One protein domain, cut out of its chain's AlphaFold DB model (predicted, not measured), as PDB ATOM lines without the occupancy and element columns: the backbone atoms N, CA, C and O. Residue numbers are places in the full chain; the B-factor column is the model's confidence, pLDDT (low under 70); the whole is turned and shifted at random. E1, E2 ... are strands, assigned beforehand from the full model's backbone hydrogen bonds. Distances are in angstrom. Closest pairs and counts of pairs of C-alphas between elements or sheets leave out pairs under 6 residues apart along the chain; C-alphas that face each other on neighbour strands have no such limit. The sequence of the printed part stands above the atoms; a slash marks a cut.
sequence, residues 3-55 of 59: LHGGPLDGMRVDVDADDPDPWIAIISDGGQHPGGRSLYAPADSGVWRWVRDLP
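Overview. This is residues 3 to 55 of the 59 residues of an uncharacterized protein of Streptomyces sp. x4(2010) (UniProt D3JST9). You meet little regular structure here: one small three-stranded sheet, with a long unnamed stretch, residues 3 to 23, looping past it. The strands form a meander, each the antiparallel neighbour of the one before, in the order E1 - E2 - E3. Residues 3 to 4 pair parallel with residues 48 to 49 of E3. The 53 printed residues have no named helix and 18 residues in strands, class all strand; the whole is compact, with a radius of gyration of the C-alphas of 10.6 A, and spans 31 by 20 by 16 A.

Arrangement. Start at the inner strand E2, residues 37 to 42. Edge strand E1, residues 24 to 27, forms an antiparallel hairpin with it at 154 degrees; N 26 and O 38, 3.0 A apart, are within hydrogen-bond range. Edge strand E3, residues 47 to 54, forms another with E2 at 147 degrees; look for N 39 and O 52, 2.9 A apart. E3 bends by 53 degrees at residue 51.

Along the chain. Find C-alpha 24 at (-17.620, -25.218, -28.601), where E1 begins its 9.9 A. E2 covers 16.4 A. E3 runs 20.2 A to C-alpha 54 at (-26.062, -19.637, -23.791).

Size, cuts and confidence. The farthest C-alphas, Asp 18 and Pro 34, are 31.4 A apart. The printed part has no cut; the E1 to E2 link is short, E2 to E3 tight. No printed residue is under 70 in pLDDT.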
ATOM      1  N   LEU A   3     -12.530 -30.159 -20.102       94.75
ATOM      2  CA  LEU A   3     -13.327 -28.963 -19.798       94.75
ATOM      3  C   LEU A   3     -13.192 -28.542 -18.327       94.75
ATOM      4  O   LEU A   3     -13.198 -29.396 -17.438       94.75
ATOM      5  N   HIS A   4     -13.107 -27.232 -18.073       95.25
ATOM      6  CA  HIS A   4     -12.915 -26.669 -16.730       95.25
ATOM      7  C   HIS A   4     -13.663 -25.347 -16.480       95.25
ATOM      8  O   HIS A   4     -13.755 -24.488 -17.361       95.25
ATOM      9  N   GLY A   5     -14.061 -25.120 -15.224       94.88
ATOM     10  CA  GLY A   5     -14.691 -23.899 -14.729       94.88
ATOM     11  C   GLY A   5     -16.198 -23.777 -14.975       94.88
ATOM     12  O   GLY A   5     -16.745 -22.709 -14.711       94.88
ATOM     13  N   GLY A   6     -16.864 -24.814 -15.482       94.62
ATOM     14  CA  GLY A   6     -18.271 -24.786 -15.860       94.62
ATOM     15  C   GLY A   6     -19.049 -26.063 -15.526       94.62
ATOM     16  O   GLY A   6     -18.569 -26.963 -14.839       94.62
ATOM     17  N   PRO A   7     -20.293 -26.162 -16.019       95.25
ATOM     18  CA  PRO A   7     -21.193 -27.266 -15.683       95.25
ATOM     19  C   PRO A   7     -20.738 -28.659 -16.142       95.25
ATOM     20  O   PRO A   7     -21.273 -29.660 -15.671       95.25
ATOM     21  N   LEU A   8     -19.791 -28.729 -17.082       95.06
ATOM     22  CA  LEU A   8     -19.302 -29.976 -17.680       95.06
ATOM     23  C   LEU A   8     -17.857 -30.288 -17.260       95.06
ATOM     24  O   LEU A   8     -17.128 -30.954 -17.994       95.06
ATOM     25  N   ASP A   9     -17.431 -29.794 -16.099       95.06
ATOM     26  CA  ASP A   9     -16.065 -29.965 -15.605       95.06
ATOM     27  C   ASP A   9     -15.606 -31.425 -15.559       95.06
ATOM     28  O   ASP A   9     -16.317 -32.321 -15.099       95.06
ATOM     29  N   GLY A  10     -14.385 -31.658 -16.050       94.50
ATOM     30  CA  GLY A  10     -13.771 -32.983 -16.153       94.50
ATOM     31  C   GLY A  10     -14.247 -33.813 -17.350       94.50
ATOM     32  O   GLY A  10     -13.694 -34.884 -17.609       94.50
ATOM     33  N   MET A  11     -15.238 -33.344 -18.117       94.06
ATOM     34  CA  MET A  11     -15.615 -33.984 -19.376       94.06
ATOM     35  C   MET A  11     -14.497 -33.816 -20.408       94.06
ATOM     36  O   MET A  11     -13.858 -32.766 -20.502       94.06
ATOM     37  N   ARG A  12     -14.279 -34.857 -21.217       92.50
ATOM     38  CA  ARG A  12     -13.354 -34.819 -22.350       92.50
ATOM     39  C   ARG A  12     -14.114 -34.746 -23.659       92.50
ATOM     40  O   ARG A  12     -15.061 -35.499 -23.866       92.50
ATOM     41  N   VAL A  13     -13.654 -33.863 -24.532       88.56
ATOM     42  CA  VAL A  13     -14.204 -33.650 -25.871       88.56
ATOM     43  C   VAL A  13     -13.110 -33.778 -26.917       88.56
ATOM     44  O   VAL A  13     -11.971 -33.352 -26.690       88.56
ATOM     45  N   ASP A  14     -13.462 -34.354 -28.060       87.69
ATOM     46  CA  ASP A  14     -12.609 -34.340 -29.242       87.69
ATOM     47  C   ASP A  14     -12.869 -33.047 -30.006       87.69
ATOM     48  O   ASP A  14     -14.003 -32.727 -30.358       87.69
ATOM     49  N   VAL A  15     -11.804 -32.281 -30.208       81.19
ATOM     50  CA  VAL A  15     -11.808 -30.992 -30.896       81.19
ATOM     51  C   VAL A  15     -10.618 -30.973 -31.833       81.19
ATOM     52  O   VAL A  15      -9.553 -31.495 -31.488       81.19
ATOM     53  N   ASP A  16     -10.807 -30.382 -33.006       82.12
ATOM     54  CA  ASP A  16      -9.692 -30.084 -33.887       82.12
ATOM     55  C   ASP A  16      -8.923 -28.893 -33.302       82.12
ATOM     56  O   ASP A  16      -9.489 -27.827 -33.063       82.12
ATOM     57  N   ALA A  17      -7.647 -29.105 -32.989       71.12
ATOM     58  CA  ALA A  17      -6.796 -28.066 -32.420       71.12
ATOM     59  C   ALA A  17      -6.363 -27.031 -33.471       71.12
ATOM     60  O   ALA A  17      -5.938 -25.941 -33.091       71.12
ATOM     61  N   ASP A  18      -6.480 -27.372 -34.757       80.50
ATOM     62  CA  ASP A  18      -6.121 -26.509 -35.880       80.50
ATOM     63  C   ASP A  18      -7.331 -25.720 -36.426       80.50
ATOM     64  O   ASP A  18      -7.194 -24.973 -37.399       80.50
ATOM     65  N   ASP A  19      -8.512 -25.848 -35.803       83.56
ATOM     66  CA  ASP A  19      -9.694 -25.057 -36.158       83.56
ATOM     67  C   ASP A  19      -9.428 -23.556 -35.899       83.56
ATOM     68  O   ASP A  19      -9.052 -23.184 -34.781       83.56
ATOM     69  N   PRO A  20      -9.600 -22.669 -36.901       81.38
ATOM     70  CA  PRO A  20      -9.434 -21.229 -36.717       81.38
ATOM     71  C   PRO A  20     -10.480 -20.592 -35.785       81.38
ATOM     72  O   PRO A  20     -10.231 -19.487 -35.296       81.38
ATOM     73  N   ASP A  21     -11.617 -21.250 -35.530       83.62
ATOM     74  CA  ASP A  21     -12.619 -20.836 -34.541       83.62
ATOM     75  C   ASP A  21     -12.933 -21.982 -33.564       83.62
ATOM     76  O   ASP A  21     -13.999 -22.602 -33.609       83.62
ATOM     77  N   PRO A  22     -12.004 -22.287 -32.645       85.19
ATOM     78  CA  PRO A  22     -12.078 -23.459 -31.785       85.19
ATOM     79  C   PRO A  22     -13.006 -23.201 -30.589       85.19
ATOM     80  O   PRO A  22     -12.621 -23.402 -29.446       85.19
ATOM     81  N   TRP A  23     -14.214 -22.690 -30.803       91.31
ATOM     82  CA  TRP A  23     -15.201 -22.474 -29.744       91.31
ATOM     83  C   TRP A  23     -16.248 -23.580 -29.807       91.31
ATOM     84  O   TRP A  23     -16.765 -23.902 -30.873       91.31
ATOM     85  N   ILE A  24     -16.608 -24.154 -28.655       91.88
ATOM     86  CA  ILE A  24     -17.620 -25.218 -28.601       91.88
ATOM     87  C   ILE A  24     -18.754 -24.843 -27.662       91.88
ATOM     88  O   ILE A  24     -18.546 -24.506 -26.496       91.88
ATOM     89  N   ALA A  25     -19.976 -24.946 -28.173       93.81
ATOM     90  CA  ALA A  25     -21.194 -24.822 -27.390       93.81
ATOM     91  C   ALA A  25     -21.819 -26.212 -27.217       93.81
ATOM     92  O   ALA A  25     -22.336 -26.792 -28.173       93.81
ATOM     93  N   ILE A  26     -21.787 -26.747 -25.997       93.50
ATOM     94  CA  ILE A  26     -22.287 -28.095 -25.685       93.50
ATOM     95  C   ILE A  26     -23.595 -27.972 -24.911       93.50
ATOM     96  O   ILE A  26     -23.674 -27.178 -23.975       93.50
ATOM     97  N   ILE A  27     -24.616 -28.754 -25.278       93.88
ATOM     98  CA  ILE A  27     -25.871 -28.820 -24.512       93.88
ATOM     99  C   ILE A  27     -25.552 -29.235 -23.076       93.88
ATOM    100  O   ILE A  27     -24.874 -30.237 -22.851       93.88
ATOM    101  N   SER A  28     -26.028 -28.450 -22.115       91.62
ATOM    102  CA  SER A  28     -25.743 -28.659 -20.699       91.62
ATOM    103  C   SER A  28     -26.966 -28.320 -19.862       91.62
ATOM    104  O   SER A  28     -27.315 -27.152 -19.698       91.62
ATOM    105  N   ASP A  29     -27.578 -29.345 -19.272       85.50
ATOM    106  CA  ASP A  29     -28.690 -29.169 -18.331       85.50
ATOM    107  C   ASP A  29     -28.238 -28.580 -16.981       85.50
ATOM    108  O   ASP A  29     -29.068 -28.156 -16.181       85.50
ATOM    109  N   GLY A  30     -26.924 -28.545 -16.724       86.88
ATOM    110  CA  GLY A  30     -26.330 -27.936 -15.531       86.88
ATOM    111  C   GLY A  30     -25.993 -26.449 -15.677       86.88
ATOM    112  O   GLY A  30     -25.489 -25.856 -14.726       86.88
ATOM    113  N   GLY A  31     -26.209 -25.855 -16.856       88.50
ATOM    114  CA  GLY A  31     -25.991 -24.427 -17.098       88.50
ATOM    115  C   GLY A  31     -27.131 -23.539 -16.590       88.50
ATOM    116  O   GLY A  31     -28.154 -24.005 -16.094       88.50
ATOM    117  N   GLN A  32     -26.978 -22.224 -16.747       93.81
ATOM    118  CA  GLN A  32     -27.963 -21.227 -16.303       93.81
ATOM    119  C   GLN A  32     -29.309 -21.281 -17.046       93.81
ATOM    120  O   GLN A  32     -30.301 -20.738 -16.557       93.81
ATOM    121  N   HIS A  33     -29.360 -21.914 -18.219       89.75
ATOM    122  CA  HIS A  33     -30.539 -21.949 -19.081       89.75
ATOM    123  C   HIS A  33     -30.974 -23.400 -19.330       89.75
ATOM    124  O   HIS A  33     -30.229 -24.136 -19.978       89.75
ATOM    125  N   PRO A  34     -32.169 -23.827 -18.872       89.75
ATOM    126  CA  PRO A  34     -32.704 -25.145 -19.207       89.75
ATOM    127  C   PRO A  34     -32.763 -25.359 -20.725       89.75
ATOM    128  O   PRO A  34     -33.299 -24.517 -21.448       89.75
ATOM    129  N   GLY A  35     -32.200 -26.469 -21.215       88.88
ATOM    130  CA  GLY A  35     -32.075 -26.752 -22.653       88.88
ATOM    131  C   GLY A  35     -31.072 -25.862 -23.403       88.88
ATOM    132  O   GLY A  35     -31.024 -25.890 -24.633       88.88
ATOM    133  N   GLY A  36     -30.303 -25.045 -22.679       94.44
ATOM    134  CA  GLY A  36     -29.255 -24.189 -23.215       94.44
ATOM    135  C   GLY A  36     -27.933 -24.925 -23.429       94.44
ATOM    136  O   GLY A  36     -27.847 -26.156 -23.407       94.44
ATOM    137  N   ARG A  37     -26.877 -24.146 -23.665       96.12
ATOM    138  CA  ARG A  37     -25.527 -24.661 -23.921       96.12
ATOM    139  C   ARG A  37     -24.503 -23.985 -23.026       96.12
ATOM    140  O   ARG A  37     -24.635 -22.806 -22.733       96.12
ATOM    141  N   SER A  38     -23.446 -24.695 -22.665       96.75
ATOM    142  CA  SER A  38     -22.257 -24.112 -22.046       96.75
ATOM    143  C   SER A  38     -21.186 -23.912 -23.117       96.75
ATOM    144  O   SER A  38     -20.835 -24.853 -23.832       96.75
ATOM    145  N   LEU A  39     -20.704 -22.675 -23.247       95.56
ATOM    146  CA  LEU A  39     -19.676 -22.277 -24.204       95.56
ATOM    147  C   LEU A  39     -18.295 -22.408 -23.569       95.56
ATOM    148  O   LEU A  39     -18.037 -21.827 -22.512       95.56
ATOM    149  N   TYR A  40     -17.406 -23.122 -24.248       94.94
ATOM    150  CA  TYR A  40     -16.011 -23.277 -23.866       94.94
ATOM    151  C   TYR A  40     -15.111 -22.767 -24.985       94.94
ATOM    152  O   TYR A  40     -15.418 -22.933 -26.167       94.94
ATOM    153  N   ALA A  41     -13.991 -22.175 -24.587       93.25
ATOM    154  CA  ALA A  41     -12.931 -21.745 -25.485       93.25
ATOM    155  C   ALA A  41     -11.599 -22.377 -25.052       93.25
ATOM    156  O   ALA A  41     -11.442 -22.736 -23.874       93.25
ATOM    157  N   PRO A  42     -10.622 -22.502 -25.962       91.50
ATOM    158  CA  PRO A  42      -9.318 -23.015 -25.605       91.50
ATOM    159  C   PRO A  42      -8.640 -22.029 -24.663       91.50
ATOM    160  O   PRO A  42      -8.692 -20.812 -24.850       91.50
ATOM    161  N   ALA A  43      -7.995 -22.571 -23.643       87.44
ATOM    162  CA  ALA A  43      -7.094 -21.833 -22.781       87.44
ATOM    163  C   ALA A  43      -5.675 -22.404 -22.933       87.44
ATOM    164  O   ALA A  43      -5.390 -23.185 -23.846       87.44
ATOM    165  N   ASP A  44      -4.768 -22.016 -22.041       78.81
ATOM    166  CA  ASP A  44      -3.405 -22.541 -22.041       78.81
ATOM    167  C   ASP A  44      -3.392 -24.072 -21.882       78.81
ATOM    168  O   ASP A  44      -4.199 -24.643 -21.154       78.81
ATOM    169  N   SER A  45      -2.409 -24.762 -22.467       72.25
ATOM    170  CA  SER A  45      -2.041 -26.151 -22.112       72.25
ATOM    171  C   SER A  45      -3.123 -27.246 -22.248       72.25
ATOM    172  O   SER A  45      -3.219 -28.131 -21.403       72.25
ATOM    173  N   GLY A  46      -3.910 -27.258 -23.330       77.19
ATOM    174  CA  GLY A  46      -4.804 -28.390 -23.644       77.19
ATOM    175  C   GLY A  46      -6.046 -28.503 -22.749       77.19
ATOM    176  O   GLY A  46      -6.770 -29.504 -22.802       77.19
ATOM    177  N   VAL A  47      -6.306 -27.465 -21.954       88.12
ATOM    178  CA  VAL A  47      -7.555 -27.294 -21.215       88.12
ATOM    179  C   VAL A  47      -8.460 -26.303 -21.927       88.12
ATOM    180  O   VAL A  47      -8.008 -25.347 -22.557       88.12
ATOM    181  N   TRP A  48      -9.758 -26.542 -21.824       93.12
ATOM    182  CA  TRP A  48     -10.783 -25.657 -22.353       93.12
ATOM    183  C   TRP A  48     -11.568 -25.081 -21.194       93.12
ATOM    184  O   TRP A  48     -12.043 -25.812 -20.324       93.12
ATOM    185  N   ARG A  49     -11.667 -23.753 -21.153       94.94
ATOM    186  CA  ARG A  49     -12.316 -23.055 -20.047       94.94
ATOM    187  C   ARG A  49     -13.695 -22.581 -20.439       94.94
ATOM    188  O   ARG A  49     -13.907 -22.069 -21.537       94.94
ATOM    189  N   TRP A  50     -14.615 -22.753 -19.503       96.25
ATOM    190  CA  TRP A  50     -15.955 -22.210 -19.596       96.25
ATOM    191  C   TRP A  50     -15.896 -20.686 -19.718       96.25
ATOM    192  O   TRP A  50     -15.147 -20.020 -18.999       96.25
ATOM    193  N   VAL A  51     -16.689 -20.151 -20.642       95.88
ATOM    194  CA  VAL A  51     -16.802 -18.712 -20.899       95.88
ATOM    195  C   VAL A  51     -18.132 -18.186 -20.374       95.88
ATOM    196  O   VAL A  51     -18.161 -17.193 -19.650       95.88
ATOM    197  N   ARG A  52     -19.235 -18.822 -20.783       96.12
ATOM    198  CA  ARG A  52     -20.606 -18.471 -20.392       96.12
ATOM    199  C   ARG A  52     -21.584 -19.575 -20.769       96.12
ATOM    200  O   ARG A  52     -21.297 -20.385 -21.649       96.12
ATOM    201  N   ASP A  53     -22.773 -19.533 -20.185       96.62
ATOM    202  CA  ASP A  53     -23.911 -20.285 -20.701       96.62
ATOM    203  C   ASP A  53     -24.677 -19.459 -21.742       96.62
ATOM    204  O   ASP A  53     -24.675 -18.226 -21.729       96.62
ATOM    205  N   LEU A  54     -25.294 -20.164 -22.678       95.31
ATOM    206  CA  LEU A  54     -26.062 -19.637 -23.791       95.31
ATOM    207  C   LEU A  54     -27.502 -20.146 -23.675       95.31
ATOM    208  O   LEU A  54     -27.700 -21.346 -23.438       95.31
ATOM    209  N   PRO A  55     -28.510 -19.277 -23.847       94.56
ATOM    210  CA  PRO A  55     -29.890 -19.723 -23.906       94.56
ATOM    211  C   PRO A  55     -30.136 -20.554 -25.182       94.56
ATOM    212  O   PRO A  55     -29.365 -20.449 -26.141       94.56
TER     213      PRO A  55